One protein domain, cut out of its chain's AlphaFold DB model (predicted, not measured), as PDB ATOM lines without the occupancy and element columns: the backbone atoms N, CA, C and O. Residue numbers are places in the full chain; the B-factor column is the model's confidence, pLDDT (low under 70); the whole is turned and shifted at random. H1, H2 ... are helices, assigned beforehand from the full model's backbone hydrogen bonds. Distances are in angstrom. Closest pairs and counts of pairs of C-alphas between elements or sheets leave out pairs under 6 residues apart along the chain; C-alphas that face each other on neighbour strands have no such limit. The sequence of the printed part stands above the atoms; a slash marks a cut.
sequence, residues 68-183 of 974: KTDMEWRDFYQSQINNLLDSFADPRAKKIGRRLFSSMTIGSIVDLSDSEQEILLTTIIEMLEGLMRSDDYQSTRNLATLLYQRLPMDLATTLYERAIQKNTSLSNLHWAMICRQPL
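What this domain is: This is residues 68 to 183 of the 974 residues of the protein "Phosphocholine transferase AnkX" of Legionella massiliensis (UniProt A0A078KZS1). Three helical hairpins follow one another: H3 and H4 form an open V in the middle, H1 and H2 lie to one side of it, and H5 and H6 lie to the other side. H2 crosses H3 on one side, while H6 meets H4 with its last residue, Ile 178, near the wide end of the V; residues 133 to 138, of which 137 and 138 belong to H4, stand free at the narrow end of the V. The printed part has 116 residues, with six named helices in the order H1 to H6 and no named strand, and its class is all helix. It is compact, with a radius of gyration of the C-alphas of 14.2 A and spans of 45 by 33 by 29 A.

How they stand to each other: H1, residues 70 to 86, touches H2, residues 91 to 101, with its residues 81 to 86 alone. This pair is a hairpin at a shallow tilt of 29 degrees, opposite ways, with the closest C-alphas those of Leu 85 and Lys 94, 5.5 A apart. H3, residues 114 to 131, is the hub and touches three helices. It touches H2 with residues 116 to 123 alone, about perpendicular at 85 degrees; the closest C-alphas, of Ala 93 and Leu 120, are 6.1 A apart. H4, residues 137 to 150, forms a hairpin with H3 at a shallow tilt of 31 degrees, opposite ways. They only just touch, with 3 pairs of C-alphas within 8 A, the closest those of Leu 131 and Thr 140 at 5.9 A. H1 and H4 are close but not clearly touching, with C-alphas 84 and 139 the closest at 7.3 A. H5, residues 153 to 166, only just touches H3, about perpendicular at 74 degrees, with 3 pairs of C-alphas within 8 A; the closest are those of Leu 121 and Leu 159, 6.7 A apart. H6, residues 172 to 178, forms a hairpin with H5 at a shallow tilt of 26 degrees, opposite ways; the closest C-alphas, of Tyr 160 and Trp 175, are 6.0 A apart. H6 also touches H4, about perpendicular at 83 degrees, with the C-alphas of Tyr 148 and Ile 178 closest at 5.3 A. H4 and H5 are apart, as are, for instance, H1 and H6. In H1, H2, H3, H4, H5 and H6 every O i to N i+4 pair is within hydrogen-bond range.

Where its parts are: H1 begins at C-alpha 70, (158.808, 104.399, 184.384), and is 24.0 A long; H2 is 15.3 A. H3 begins at C-alpha 114, (164.887, 122.095, 153.958), and is 25.2 A long. H4 is 19.7 A, H5 19.9 A and H6 9.9 A, ending at C-alpha 178, (178.093, 111.652, 163.871).

The domain as a whole: The two C-alphas farthest apart, of Lys 68 and Gln 165, are 46.2 A apart. The printed part has no cut. The link from H2 to H3, residues 102 to 113, is long; the other links are tight. The mean pLDDT of the printed part is 73.4, and residues 87 to 89, 101 to 111 and 126 to 145 are under 70.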
ATOM      1  N   LYS A  68     162.147 105.092 191.436       74.81
ATOM      2  CA  LYS A  68     161.379 105.827 190.420       74.81
ATOM      3  C   LYS A  68     160.601 104.889 189.497       74.81
ATOM      4  O   LYS A  68     161.131 103.924 188.957       74.81
ATOM      5  N   THR A  69     159.344 105.236 189.243       79.19
ATOM      6  CA  THR A  69     158.495 104.588 188.235       79.19
ATOM      7  C   THR A  69     158.938 104.936 186.806       79.19
ATOM      8  O   THR A  69     159.556 105.974 186.567       79.19
ATOM      9  N   ASP A  70     158.545 104.127 185.812       72.62
ATOM     10  CA  ASP A  70     158.808 104.399 184.384       72.62
ATOM     11  C   ASP A  70     158.368 105.805 183.931       72.62
ATOM     12  O   ASP A  70     158.994 106.419 183.066       72.62
ATOM     13  N   MET A  71     157.280 106.329 184.507       76.88
ATOM     14  CA  MET A  71     156.771 107.666 184.194       76.88
ATOM     15  C   MET A  71     157.673 108.762 184.773       76.88
ATOM     16  O   MET A  71     157.986 109.725 184.079       76.88
ATOM     17  N   GLU A  72     158.151 108.585 186.004       80.56
ATOM     18  CA  GLU A  72     159.084 109.515 186.649       80.56
ATOM     19  C   GLU A  72     160.449 109.509 185.956       80.56
ATOM     20  O   GLU A  72     161.048 110.567 185.764       80.56
ATOM     21  N   TRP A  73     160.920 108.341 185.509       78.50
ATOM     22  CA  TRP A  73     162.133 108.233 184.699       78.50
ATOM     23  C   TRP A  73     162.003 108.920 183.343       78.50
ATOM     24  O   TRP A  73     162.930 109.603 182.896       78.50
ATOM     25  N   ARG A  74     160.843 108.792 182.699       77.19
ATOM     26  CA  ARG A  74     160.545 109.481 181.445       77.19
ATOM     27  C   ARG A  74     160.543 110.999 181.614       77.19
ATOM     28  O   ARG A  74     161.174 111.694 180.817       77.19
ATOM     29  N   ASP A  75     159.844 111.516 182.620       80.38
ATOM     30  CA  ASP A  75     159.765 112.958 182.873       80.38
ATOM     31  C   ASP A  75     161.139 113.525 183.233       80.38
ATOM     32  O   ASP A  75     161.537 114.587 182.748       80.38
ATOM     33  N   PHE A  76     161.909 112.761 184.005       78.38
ATOM     34  CA  PHE A  76     163.289 113.075 184.322       78.38
ATOM     35  C   PHE A  76     164.165 113.172 183.066       78.38
ATOM     36  O   PHE A  76     164.803 114.202 182.839       78.38
ATOM     37  N   TYR A  77     164.149 112.149 182.210       76.25
ATOM     38  CA  TYR A  77     164.876 112.135 180.937       76.25
ATOM     39  C   TYR A  77     164.480 113.310 180.032       76.25
ATOM     40  O   TYR A  77     165.337 114.012 179.487       76.25
ATOM     41  N   GLN A  78     163.176 113.576 179.909       77.44
ATOM     42  CA  GLN A  78     162.664 114.682 179.105       77.44
ATOM     43  C   GLN A  78     163.101 116.042 179.665       77.44
ATOM     44  O   GLN A  78     163.420 116.947 178.891       77.44
ATOM     45  N   SER A  79     163.157 116.188 180.990       80.56
ATOM     46  CA  SER A  79     163.692 117.384 181.641       80.56
ATOM     47  C   SER A  79     165.170 117.594 181.316       80.56
ATOM     48  O   SER A  79     165.565 118.730 181.069       80.56
ATOM     49  N   GLN A  80     165.981 116.534 181.260       74.56
ATOM     50  CA  GLN A  80     167.402 116.654 180.908       74.56
ATOM     51  C   GLN A  80     167.603 117.103 179.466       74.56
ATOM     52  O   GLN A  80     168.397 118.003 179.195       74.56
ATOM     53  N   ILE A  81     166.823 116.538 178.544       74.50
ATOM     54  CA  ILE A  81     166.788 117.009 177.161       74.50
ATOM     55  C   ILE A  81     166.373 118.477 177.122       74.50
ATOM     56  O   ILE A  81     167.032 119.269 176.462       74.50
ATOM     57  N   ASN A  82     165.316 118.873 177.831       76.56
ATOM     58  CA  ASN A  82     164.863 120.262 177.820       76.56
ATOM     59  C   ASN A  82     165.934 121.217 178.356       76.56
ATOM     60  O   ASN A  82     166.195 122.221 177.705       76.56
ATOM     61  N   ASN A  83     166.607 120.868 179.454       75.00
ATOM     62  CA  ASN A  83     167.710 121.652 180.010       75.00
ATOM     63  C   ASN A  83     168.873 121.784 179.013       75.00
ATOM     64  O   ASN A  83     169.379 122.885 178.798       75.00
ATOM     65  N   LEU A  84     169.255 120.681 178.356       70.25
ATOM     66  CA  LEU A  84     170.288 120.676 177.317       70.25
ATOM     67  C   LEU A  84     169.883 121.528 176.108       70.25
ATOM     68  O   LEU A  84     170.695 122.254 175.555       70.25
ATOM     69  N   LEU A  85     168.625 121.452 175.681       73.19
ATOM     70  CA  LEU A  85     168.128 122.241 174.558       73.19
ATOM     71  C   LEU A  85     167.976 123.724 174.931       73.19
ATOM     72  O   LEU A  85     168.144 124.603 174.085       73.19
ATOM     73  N   ASP A  86     167.669 124.029 176.190       75.12
ATOM     74  CA  ASP A  86     167.495 125.394 176.678       75.12
ATOM     75  C   ASP A  86     168.808 126.176 176.764       75.12
ATOM     76  O   ASP A  86     168.764 127.410 176.716       75.12
ATOM     77  N   SER A  87     169.960 125.498 176.742       66.75
ATOM     78  CA  SER A  87     171.266 126.145 176.594       66.75
ATOM     79  C   SER A  87     171.512 126.718 175.192       66.75
ATOM     80  O   SER A  87     172.463 127.475 175.006       66.75
ATOM     81  N   PHE A  88     170.687 126.395 174.188       68.00
ATOM     82  CA  PHE A  88     170.872 126.937 172.839       68.00
ATOM     83  C   PHE A  88     170.449 128.401 172.730       68.00
ATOM     84  O   PHE A  88     169.491 128.845 173.356       68.00
ATOM     85  N   ALA A  89     171.159 129.176 171.914       67.44
ATOM     86  CA  ALA A  89     170.824 130.581 171.697       67.44
ATOM     87  C   ALA A  89     169.675 130.757 170.683       67.44
ATOM     88  O   ALA A  89     168.830 131.625 170.889       67.44
ATOM     89  N   ASP A  90     169.596 129.928 169.627       74.25
ATOM     90  CA  ASP A  90     168.550 130.041 168.593       74.25
ATOM     91  C   ASP A  90     167.230 129.361 169.039       74.25
ATOM     92  O   ASP A  90     167.167 128.131 169.166       74.25
ATOM     93  N   PRO A  91     166.125 130.116 169.222       76.81
ATOM     94  CA  PRO A  91     164.822 129.561 169.593       76.81
ATOM     95  C   PRO A  91     164.248 128.565 168.571       76.81
ATOM     96  O   PRO A  91     163.470 127.679 168.935       76.81
ATOM     97  N   ARG A  92     164.613 128.686 167.288       75.12
ATOM     98  CA  ARG A  92     164.191 127.763 166.220       75.12
ATOM     99  C   ARG A  92     164.889 126.420 166.370       75.12
ATOM    100  O   ARG A  92     164.226 125.388 166.284       75.12
ATOM    101  N   ALA A  93     166.179 126.430 166.694       70.50
ATOM    102  CA  ALA A  93     166.935 125.220 166.986       70.50
ATOM    103  C   ALA A  93     166.406 124.501 168.233       70.50
ATOM    104  O   ALA A  93     166.239 123.284 168.197       70.50
ATOM    105  N   LYS A  94     166.018 125.236 169.290       77.06
ATOM    106  CA  LYS A  94     165.331 124.647 170.460       77.06
ATOM    107  C   LYS A  94     164.064 123.905 170.063       77.06
ATOM    108  O   LYS A  94     163.826 122.786 170.505       77.06
ATOM    109  N   LYS A  95     163.241 124.529 169.218       76.38
ATOM    110  CA  LYS A  95     161.980 123.948 168.748       76.38
ATOM    111  C   LYS A  95     162.216 122.692 167.904       76.38
ATOM    112  O   LYS A  95     161.492 121.714 168.074       76.38
ATOM    113  N   ILE A  96     163.225 122.706 167.033       73.81
ATOM    114  CA  ILE A  96     163.615 121.549 166.214       73.81
ATOM    115  C   ILE A  96     164.180 120.429 167.097       73.81
ATOM    116  O   ILE A  96     163.716 119.297 167.007       73.81
ATOM    117  N   GLY A  97     165.097 120.743 168.015       72.56
ATOM    118  CA  GLY A  97     165.651 119.792 168.978       72.56
ATOM    119  C   GLY A  97     164.571 119.150 169.848       72.56
ATOM    120  O   GLY A  97     164.536 117.930 169.987       72.56
ATOM    121  N   ARG A  98     163.608 119.936 170.351       75.44
ATOM    122  CA  ARG A  98     162.482 119.400 171.132       75.44
ATOM    123  C   ARG A  98     161.628 118.453 170.295       75.44
ATOM    124  O   ARG A  98     161.175 117.460 170.834       75.44
ATOM    125  N   ARG A  99     161.431 118.714 168.996       75.25
ATOM    126  CA  ARG A  99     160.716 117.801 168.080       75.25
ATOM    127  C   ARG A  99     161.499 116.517 167.796       75.25
ATOM    128  O   ARG A  99     160.889 115.461 167.701       75.25
ATOM    129  N   LEU A 100     162.821 116.608 167.657       70.56
ATOM    130  CA  LEU A 100     163.689 115.458 167.384       70.56
ATOM    131  C   LEU A 100     163.812 114.518 168.585       70.56
ATOM    132  O   LEU A 100     163.855 113.303 168.413       70.56
ATOM    133  N   PHE A 101     163.851 115.073 169.796       69.94
ATOM    134  CA  PHE A 101     164.130 114.313 171.014       69.94
ATOM    135  C   PHE A 101     162.901 114.090 171.918       69.94
ATOM    136  O   PHE A 101     163.045 113.474 172.967       69.94
ATOM    137  N   SER A 102     161.697 114.533 171.526       65.62
ATOM    138  CA  SER A 102     160.440 114.301 172.272       65.62
ATOM    139  C   SER A 102     159.809 112.922 172.061       65.62
ATOM    140  O   SER A 102     158.857 112.568 172.760       65.62
ATOM    141  N   SER A 103     160.283 112.152 171.078       61.12
ATOM    142  CA  SER A 103     159.646 110.896 170.675       61.12
ATOM    143  C   SER A 103     160.058 109.690 171.527       61.12
ATOM    144  O   SER A 103     161.234 109.490 171.855       61.12
ATOM    145  N   MET A 104     159.068 108.846 171.841       54.88
ATOM    146  CA  MET A 104     159.212 107.619 172.638       54.88
ATOM    147  C   MET A 104     159.854 106.460 171.857       54.88
ATOM    148  O   MET A 104     160.350 105.526 172.477       54.88
ATOM    149  N   THR A 105     159.898 106.518 170.524       54.50
ATOM    150  CA  THR A 105     160.519 105.498 169.666       54.50
ATOM    151  C   THR A 105     161.785 106.031 168.999       54.50
ATOM    152  O   THR A 105     161.814 107.138 168.458       54.50
ATOM    153  N   ILE A 106     162.857 105.229 169.023       47.38
ATOM    154  CA  ILE A 106     164.080 105.505 168.260       47.38
ATOM    155  C   ILE A 106     163.696 105.567 166.775       47.38
ATOM    156  O   ILE A 106     163.198 104.588 166.226       47.38
ATOM    157  N   GLY A 107     163.912 106.717 166.131       49.06
ATOM    158  CA  GLY A 107     163.736 106.857 164.685       49.06
ATOM    159  C   GLY A 107     162.318 107.155 164.189       49.06
ATOM    160  O   GLY A 107     162.068 106.944 163.005       49.06
ATOM    161  N   SER A 108     161.392 107.670 165.013       54.69
ATOM    162  CA  SER A 108     160.164 108.255 164.447       54.69
ATOM    163  C   SER A 108     160.553 109.379 163.482       54.69
ATOM    164  O   SER A 108     161.188 110.348 163.903       54.69
ATOM    165  N   ILE A 109     160.214 109.224 162.204       53.69
ATOM    166  CA  ILE A 109     160.581 110.160 161.141       53.69
ATOM    167  C   ILE A 109     160.002 111.531 161.496       53.69
ATOM    168  O   ILE A 109     158.788 111.724 161.526       53.69
ATOM    169  N   VAL A 110     160.881 112.477 161.822       62.22
ATOM    170  CA  VAL A 110     160.513 113.884 161.926       62.22
ATOM    171  C   VAL A 110     160.813 114.487 160.565       62.22
ATOM    172  O   VAL A 110     161.973 114.751 160.257       62.22
ATOM    173  N   ASP A 111     159.774 114.699 159.760       66.12
ATOM    174  CA  ASP A 111     159.896 115.461 158.519       66.12
ATOM    175  C   ASP A 111     160.277 116.904 158.878       66.12
ATOM    176  O   ASP A 111     159.472 117.689 159.397       66.12
ATOM    177  N   LEU A 112     161.551 117.230 158.669       74.00
ATOM    178  CA  LEU A 112     162.077 118.584 158.763       74.00
ATOM    179  C   LEU A 112     162.105 119.181 157.362       74.00
ATOM    180  O   LEU A 112     162.598 118.544 156.430       74.00
ATOM    181  N   SER A 113     161.612 120.411 157.211       80.62
ATOM    182  CA  SER A 113     161.738 121.132 155.942       80.62
ATOM    183  C   SER A 113     163.206 121.429 155.617       80.62
ATOM    184  O   SER A 113     164.055 121.448 156.508       80.62
ATOM    185  N   ASP A 114     163.516 121.750 154.359       77.81
ATOM    186  CA  ASP A 114     164.887 122.095 153.958       77.81
ATOM    187  C   ASP A 114     165.489 123.233 154.787       77.81
ATOM    188  O   ASP A 114     166.674 123.180 155.118       77.81
ATOM    189  N   SER A 115     164.675 124.225 155.166       81.31
ATOM    190  CA  SER A 115     165.092 125.335 156.025       81.31
ATOM    191  C   SER A 115     165.293 124.918 157.481       81.31
ATOM    192  O   SER A 115     166.204 125.419 158.133       81.31
ATOM    193  N   GLU A 116     164.493 123.985 158.002       78.94
ATOM    194  CA  GLU A 116     164.678 123.431 159.347       78.94
ATOM    195  C   GLU A 116     165.913 122.528 159.422       78.94
ATOM    196  O   GLU A 116     166.661 122.607 160.393       78.94
ATOM    197  N   GLN A 117     166.172 121.724 158.388       79.19
ATOM    198  CA  GLN A 117     167.393 120.925 158.266       79.19
ATOM    199  C   GLN A 117     168.640 121.813 158.183       79.19
ATOM    200  O   GLN A 117     169.661 121.492 158.780       79.19
ATOM    201  N   GLU A 118     168.556 122.945 157.484       80.06
ATOM    202  CA  GLU A 118     169.643 123.922 157.377       80.06
ATOM    203  C   GLU A 118     169.934 124.629 158.709       80.06
ATOM    204  O   GLU A 118     171.091 124.757 159.113       80.06
ATOM    205  N   ILE A 119     168.880 125.042 159.423       79.56
ATOM    206  CA  ILE A 119     168.996 125.595 160.779       79.56
ATOM    207  C   ILE A 119     169.607 124.546 161.703       79.56
ATOM    208  O   ILE A 119     170.538 124.858 162.439       79.56
ATOM    209  N   LEU A 120     169.131 123.300 161.650       75.94
ATOM    210  CA  LEU A 120     169.657 122.205 162.457       75.94
ATOM    211  C   LEU A 120     171.137 121.948 162.166       75.94
ATOM    212  O   LEU A 120     171.921 121.859 163.105       75.94
ATOM    213  N   LEU A 121     171.526 121.882 160.891       76.12
ATOM    214  CA  LEU A 121     172.911 121.697 160.465       76.12
ATOM    215  C   LEU A 121     173.806 122.823 160.999       76.12
ATOM    216  O   LEU A 121     174.808 122.548 161.650       76.12
ATOM    217  N   THR A 122     173.406 124.080 160.788       76.25
ATOM    218  CA  THR A 122     174.148 125.266 161.256       76.25
ATOM    219  C   THR A 122     174.262 125.286 162.779       76.25
ATOM    220  O   THR A 122     175.336 125.525 163.317       76.25
ATOM    221  N   THR A 123     173.181 124.946 163.482       72.31
ATOM    222  CA  THR A 123     173.173 124.922 164.948       72.31
ATOM    223  C   THR A 123     174.066 123.799 165.480       72.31
ATOM    224  O   THR A 123     174.853 124.036 166.387       72.31
ATOM    225  N   ILE A 124     174.022 122.597 164.888       71.62
ATOM    226  CA  ILE A 124     174.923 121.484 165.239       71.62
ATOM    227  C   ILE A 124     176.387 121.884 165.013       71.62
ATOM    228  O   ILE A 124     177.219 121.593 165.868       71.62
ATOM    229  N   ILE A 125     176.699 122.571 163.909       72.81
ATOM    230  CA  ILE A 125     178.046 123.084 163.615       72.81
ATOM    231  C   ILE A 125     178.488 124.085 164.682       72.81
ATOM    232  O   ILE A 125     179.501 123.859 165.332       72.81
ATOM    233  N   GLU A 126     177.727 125.159 164.899       69.06
ATOM    234  CA  GLU A 126     178.062 126.216 165.863       69.06
ATOM    235  C   GLU A 126     178.201 125.670 167.287       69.06
ATOM    236  O   GLU A 126     179.098 126.066 168.035       69.06
ATOM    237  N   MET A 127     177.342 124.718 167.652       64.75
ATOM    238  CA  MET A 127     177.390 124.039 168.938       64.75
ATOM    239  C   MET A 127     178.630 123.166 169.052       64.75
ATOM    240  O   MET A 127     179.392 123.355 169.991       64.75
ATOM    241  N   LEU A 128     178.874 122.241 168.118       66.06
ATOM    242  CA  LEU A 128     180.047 121.367 168.174       66.06
ATOM    243  C   LEU A 128     181.347 122.177 168.085       66.06
ATOM    244  O   LEU A 128     182.272 121.905 168.838       66.06
ATOM    245  N   GLU A 129     181.425 123.216 167.254       65.81
ATOM    246  CA  GLU A 129     182.587 124.109 167.172       65.81
ATOM    247  C   GLU A 129     182.809 124.935 168.446       65.81
ATOM    248  O   GLU A 129     183.945 125.054 168.913       65.81
ATOM    249  N   GLY A 130     181.747 125.511 169.019       60.53
ATOM    250  CA  GLY A 130     181.812 126.289 170.259       60.53
ATOM    251  C   GLY A 130     182.158 125.427 171.476       60.53
ATOM    252  O   GLY A 130     182.917 125.850 172.348       60.53
ATOM    253  N   LEU A 131     181.669 124.190 171.493       52.31
ATOM    254  CA  LEU A 131     181.871 123.203 172.551       52.31
ATOM    255  C   LEU A 131     183.223 122.469 172.444       52.31
ATOM    256  O   LEU A 131     183.862 122.218 173.458       52.31
ATOM    257  N   MET A 132     183.746 122.223 171.234       56.50
ATOM    258  CA  MET A 132     185.122 121.726 171.016       56.50
ATOM    259  C   MET A 132     186.203 122.757 171.394       56.50
ATOM    260  O   MET A 132     187.388 122.420 171.501       56.50
ATOM    261  N   ARG A 133     185.815 124.022 171.597       56.28
ATOM    262  CA  ARG A 133     186.683 125.106 172.079       56.28
ATOM    263  C   ARG A 133     186.551 125.376 173.582       56.28
ATOM    264  O   ARG A 133     187.468 125.974 174.134       56.28
ATOM    265  N   SER A 134     185.479 124.934 174.247       56.38
ATOM    266  CA  SER A 134     185.269 125.136 175.688       56.38
ATOM    267  C   SER A 134     185.844 123.985 176.537       56.38
ATOM    268  O   SER A 134     186.279 122.955 176.011       56.38
ATOM    269  N   ASP A 135     185.899 124.176 177.859       51.88
ATOM    270  CA  ASP A 135     186.280 123.144 178.840       51.88
ATOM    271  C   ASP A 135     185.072 122.325 179.350       51.88
ATOM    272  O   ASP A 135     185.218 121.478 180.234       51.88
ATOM    273  N   ASP A 136     183.870 122.537 178.795       58.84
ATOM    274  CA  ASP A 136     182.648 121.824 179.194       58.84
ATOM    275  C   ASP A 136     182.477 120.502 178.424       58.84
ATOM    276  O   ASP A 136     181.689 120.359 177.484       58.84
ATOM    277  N   TYR A 137     183.249 119.498 178.834       60.69
ATOM    278  CA  TYR A 137     183.223 118.169 178.223       60.69
ATOM    279  C   TYR A 137     181.898 117.417 178.436       60.69
ATOM    280  O   TYR A 137     181.554 116.567 177.615       60.69
ATOM    281  N   GLN A 138     181.140 117.720 179.498       63.00
ATOM    282  CA  GLN A 138     179.938 116.964 179.866       63.00
ATOM    283  C   GLN A 138     178.745 117.309 178.971       63.00
ATOM    284  O   GLN A 138     178.117 116.412 178.410       63.00
ATOM    285  N   SER A 139     178.457 118.598 178.779       60.97
ATOM    286  CA  SER A 139     177.351 119.036 177.914       60.97
ATOM    287  C   SER A 139     177.585 118.625 176.461       60.97
ATOM    288  O   SER A 139     176.683 118.132 175.780       60.97
ATOM    289  N   THR A 140     178.841 118.736 176.020       60.84
ATOM    290  CA  THR A 140     179.308 118.287 174.706       60.84
ATOM    291  C   THR A 140     179.034 116.796 174.500       60.84
ATOM    292  O   THR A 140     178.571 116.391 173.434       60.84
ATOM    293  N   ARG A 141     179.253 115.975 175.535       68.31
ATOM    294  CA  ARG A 141     179.045 114.522 175.497       68.31
ATOM    295  C   ARG A 141     177.597 114.158 175.396       68.31
ATOM    296  O   ARG A 141     177.240 113.379 174.512       68.31
ATOM    297  N   ASN A 142     176.793 114.713 176.290       68.75
ATOM    298  CA  ASN A 142     175.370 114.435 176.344       68.75
ATOM    299  C   ASN A 142     174.739 114.732 174.977       68.75
ATOM    300  O   ASN A 142     174.014 113.907 174.434       68.75
ATOM    301  N   LEU A 143     175.116 115.852 174.359       67.69
ATOM    302  CA  LEU A 143     174.646 116.235 173.034       67.69
ATOM    303  C   LEU A 143     175.160 115.330 171.909       67.69
ATOM    304  O   LEU A 143     174.369 114.875 171.086       67.69
ATOM    305  N   ALA A 144     176.469 115.092 171.833       67.00
ATOM    306  CA  ALA A 144     177.054 114.308 170.750       67.00
ATOM    307  C   ALA A 144     176.552 112.852 170.801       67.00
ATOM    308  O   ALA A 144     176.194 112.281 169.773       67.00
ATOM    309  N   THR A 145     176.429 112.290 172.006       69.94
ATOM    310  CA  THR A 145     175.822 110.973 172.257       69.94
ATOM    311  C   THR A 145     174.348 110.963 171.860       69.94
ATOM    312  O   THR A 145     173.910 110.040 171.179       69.94
ATOM    313  N   LEU A 146     173.591 112.007 172.214       72.56
ATOM    314  CA  LEU A 146     172.180 112.142 171.852       72.56
ATOM    315  C   LEU A 146     171.982 112.227 170.333       72.56
ATOM    316  O   LEU A 146     171.128 111.527 169.794       72.56
ATOM    317  N   LEU A 147     172.796 113.014 169.625       71.94
ATOM    318  CA  LEU A 147     172.776 113.085 168.161       71.94
ATOM    319  C   LEU A 147     173.123 111.727 167.541       71.94
ATOM    320  O   LEU A 147     172.357 111.213 166.729       71.94
ATOM    321  N   TYR A 148     174.223 111.113 167.974       75.44
ATOM    322  CA  TYR A 148     174.666 109.816 167.471       75.44
ATOM    323  C   TYR A 148     173.621 108.709 167.689       75.44
ATOM    324  O   TYR A 148     173.369 107.899 166.797       75.44
ATOM    325  N   GLN A 149     172.971 108.662 168.856       73.75
ATOM    326  CA  GLN A 149     172.006 107.609 169.181       73.75
ATOM    327  C   GLN A 149     170.622 107.850 168.546       73.75
ATOM    328  O   GLN A 149     169.998 106.892 168.080       73.75
ATOM    329  N   ARG A 150     170.136 109.102 168.470       75.00
ATOM    330  CA  ARG A 150     168.730 109.409 168.127       75.00
ATOM    331  C   ARG A 150     168.474 109.970 166.727       75.00
ATOM    332  O   ARG A 150     167.316 109.956 166.317       75.00
ATOM    333  N   LEU A 151     169.478 110.438 165.984       75.19
ATOM    334  CA  LEU A 151     169.256 111.065 164.672       75.19
ATOM    335  C   LEU A 151     168.731 110.047 163.632       75.19
ATOM    336  O   LEU A 151     169.481 109.137 163.290       75.19
ATOM    337  N   PRO A 152     167.493 110.147 163.102       77.31
ATOM    338  CA  PRO A 152     166.955 109.172 162.142       77.31
ATOM    339  C   PRO A 152     167.885 108.968 160.940       77.31
ATOM    340  O   PRO A 152     168.475 109.935 160.467       77.31
ATOM    341  N   MET A 153     168.026 107.735 160.442       79.06
ATOM    342  CA  MET A 153     169.066 107.405 159.453       79.06
ATOM    343  C   MET A 153     168.912 108.167 158.127       79.06
ATOM    344  O   MET A 153     169.910 108.611 157.559       79.06
ATOM    345  N   ASP A 154     167.676 108.389 157.676       79.38
ATOM    346  CA  ASP A 154     167.396 109.172 156.467       79.38
ATOM    347  C   ASP A 154     167.852 110.627 156.642       79.38
ATOM    348  O   ASP A 154     168.625 111.148 155.840       79.38
ATOM    349  N   LEU A 155     167.475 111.250 157.766       79.56
ATOM    350  CA  LEU A 155     167.894 112.609 158.114       79.56
ATOM    351  C   LEU A 155     169.412 112.702 158.333       79.56
ATOM    352  O   LEU A 155     170.030 113.681 157.926       79.56
ATOM    353  N   ALA A 156     170.028 111.690 158.946       82.81
ATOM    354  CA  ALA A 156     171.471 111.625 159.152       82.81
ATOM    355  C   ALA A 156     172.228 111.596 157.816       82.81
ATOM    356  O   ALA A 156     173.207 112.321 157.647       82.81
ATOM    357  N   THR A 157     171.732 110.817 156.853       85.44
ATOM    358  CA  THR A 157     172.276 110.748 155.490       85.44
ATOM    359  C   THR A 157     172.132 112.090 154.774       85.44
ATOM    360  O   THR A 157     173.115 112.612 154.254       85.44
ATOM    361  N   THR A 158     170.953 112.720 154.837       83.19
ATOM    362  CA  THR A 158     170.738 114.049 154.239       83.19
ATOM    363  C   THR A 158     171.634 115.124 154.861       83.19
ATOM    364  O   THR A 158     172.209 115.946 154.147       83.19
ATOM    365  N   LEU A 159     171.790 115.127 156.188       82.62
ATOM    366  CA  LEU A 159     172.669 116.071 156.885       82.62
ATOM    367  C   LEU A 159     174.140 115.850 156.524       82.62
ATOM    368  O   LEU A 159     174.863 116.824 156.329       82.62
ATOM    369  N   TYR A 160     174.567 114.594 156.386       86.88
ATOM    370  CA  TYR A 160     175.918 114.245 155.952       86.88
ATOM    371  C   TYR A 160     176.222 114.756 154.536       86.88
ATOM    372  O   TYR A 160     177.219 115.451 154.333       86.88
ATOM    373  N   GLU A 161     175.344 114.484 153.568       86.31
ATOM    374  CA  GLU A 161     175.504 114.954 152.185       86.31
ATOM    375  C   GLU A 161     175.580 116.484 152.110       86.31
ATOM    376  O   GLU A 161     176.448 117.038 151.428       86.31
ATOM    377  N   ARG A 162     174.718 117.181 152.863       85.62
ATOM    378  CA  ARG A 162     174.734 118.650 152.946       85.62
ATOM    379  C   ARG A 162     176.002 119.187 153.600       85.62
ATOM    380  O   ARG A 162     176.543 120.185 153.126       85.62
ATOM    381  N   ALA A 163     176.483 118.546 154.662       83.19
ATOM    382  CA  ALA A 163     177.702 118.955 155.350       83.19
ATOM    383  C   ALA A 163     178.928 118.886 154.424       83.19
ATOM    384  O   ALA A 163     179.700 119.843 154.355       83.19
ATOM    385  N   ILE A 164     179.055 117.804 153.645       84.38
ATOM    386  CA  ILE A 164     180.141 117.648 152.666       84.38
ATOM    387  C   ILE A 164     180.070 118.736 151.590       84.38
ATOM    388  O   ILE A 164     181.085 119.347 151.261       84.38
ATOM    389  N   GLN A 165     178.876 119.013 151.054       84.88
ATOM    390  CA  GLN A 165     178.693 120.030 150.012       84.88
ATOM    391  C   GLN A 165     179.049 121.445 150.488       84.88
ATOM    392  O   GLN A 165     179.511 122.264 149.695       84.88
ATOM    393  N   LYS A 166     178.837 121.741 151.776       79.12
ATOM    394  CA  LYS A 166     179.080 123.067 152.363       79.12
ATOM    395  C   LYS A 166     180.499 123.287 152.873       79.12
ATOM    396  O   LYS A 166     180.801 124.405 153.274       79.12
ATOM    397  N   ASN A 167     181.352 122.260 152.843       76.12
ATOM    398  CA  ASN A 167     182.733 122.325 153.321       76.12
ATOM    399  C   ASN A 167     182.834 122.950 154.727       76.12
ATOM    400  O   ASN A 167     183.493 123.969 154.940       76.12
ATOM    401  N   THR A 168     182.094 122.364 155.673       78.50
ATOM    402  CA  THR A 168     182.048 122.813 157.072       78.50
ATOM    403  C   THR A 168     183.416 122.696 157.754       78.50
ATOM    404  O   THR A 168     184.286 121.980 157.270       78.50
ATOM    405  N   SER A 169     183.600 123.324 158.918       73.25
ATOM    406  CA  SER A 169     184.869 123.232 159.665       73.25
ATOM    407  C   SER A 169     185.204 121.819 160.180       73.25
ATOM    408  O   SER A 169     186.374 121.498 160.382       73.25
ATOM    409  N   LEU A 170     184.187 120.982 160.416       75.56
ATOM    410  CA  LEU A 170     184.330 119.580 160.797       75.56
ATOM    411  C   LEU A 170     184.694 118.747 159.567       75.56
ATOM    412  O   LEU A 170     184.071 118.889 158.514       75.56
ATOM    413  N   SER A 171     185.660 117.835 159.707       82.06
ATOM    414  CA  SER A 171     186.054 116.976 158.585       82.06
ATOM    415  C   SER A 171     184.938 116.001 158.195       82.06
ATOM    416  O   SER A 171     184.115 115.602 159.025       82.06
ATOM    417  N   ASN A 172     184.949 115.558 156.935       85.12
ATOM    418  CA  ASN A 172     183.984 114.583 156.416       85.12
ATOM    419  C   ASN A 172     183.933 113.302 157.265       85.12
ATOM    420  O   ASN A 172     182.869 112.711 157.420       85.12
ATOM    421  N   LEU A 173     185.055 112.900 157.873       85.88
ATOM    422  CA  LEU A 173     185.109 111.760 158.786       85.88
ATOM    423  C   LEU A 173     184.307 112.008 160.076       85.88
ATOM    424  O   LEU A 173     183.552 111.131 160.490       85.88
ATOM    425  N   HIS A 174     184.407 113.195 160.684       83.25
ATOM    426  CA  HIS A 174     183.614 113.533 161.874       83.25
ATOM    427  C   HIS A 174     182.116 113.490 161.562       83.25
ATOM    428  O   HIS A 174     181.346 112.894 162.314       83.25
ATOM    429  N   TRP A 175     181.707 114.053 160.422       82.88
ATOM    430  CA  TRP A 175     180.316 113.998 159.973       82.88
ATOM    431  C   TRP A 175     179.847 112.582 159.665       82.88
ATOM    432  O   TRP A 175     178.740 112.220 160.058       82.88
ATOM    433  N   ALA A 176     180.685 111.760 159.030       86.38
ATOM    434  CA  ALA A 176     180.367 110.359 158.785       86.38
ATOM    435  C   ALA A 176     180.119 109.615 160.106       86.38
ATOM    436  O   ALA A 176     179.144 108.875 160.226       86.38
ATOM    437  N   MET A 177     180.945 109.864 161.125       85.62
ATOM    438  CA  MET A 177     180.788 109.260 162.447       85.62
ATOM    439  C   MET A 177     179.529 109.742 163.179       85.62
ATOM    440  O   MET A 177     178.768 108.910 163.673       85.62
ATOM    441  N   ILE A 178     179.282 111.058 163.228       80.75
ATOM    442  CA  ILE A 178     178.093 111.652 163.871       80.75
ATOM    443  C   ILE A 178     176.810 111.131 163.210       80.75
ATOM    444  O   ILE A 178     175.871 110.734 163.898       80.75
ATOM    445  N   CYS A 179     176.791 111.080 161.877       83.69
ATOM    446  CA  CYS A 179     175.638 110.659 161.084       83.69
ATOM    447  C   CYS A 179     175.575 109.144 160.823       83.69
ATOM    448  O   CYS A 179     174.761 108.709 160.005       83.69
ATOM    449  N   ARG A 180     176.412 108.338 161.491       86.50
ATOM    450  CA  ARG A 180     176.436 106.863 161.394       86.50
ATOM    451  C   ARG A 180     176.594 106.318 159.969       86.50
ATOM    452  O   ARG A 180     176.089 105.244 159.648       86.50
ATOM    453  N   GLN A 181     177.299 107.049 159.119       86.50
ATOM    454  CA  GLN A 181     177.583 106.637 157.749       86.50
ATOM    455  C   GLN A 181     178.682 105.563 157.724       86.50
ATOM    456  O   GLN A 181     179.560 105.555 158.593       86.50
ATOM    457  N   PRO A 182     178.660 104.642 156.745       82.62
ATOM    458  CA  PRO A 182     179.684 103.613 156.629       82.62
ATOM    459  C   PRO A 182     181.062 104.240 156.383       82.62
ATOM    460  O   PRO A 182     181.238 105.069 155.490       82.62
ATOM    461  N   LEU A 183     182.056 103.811 157.163       82.69
ATOM    462  CA  LEU A 183     183.447 104.215 156.972       82.69
ATOM    463  C   LEU A 183     184.002 103.566 155.691       82.69
ATOM    464  O   LEU A 183     183.939 102.345 155.534       82.69
TER     465      LEU A 183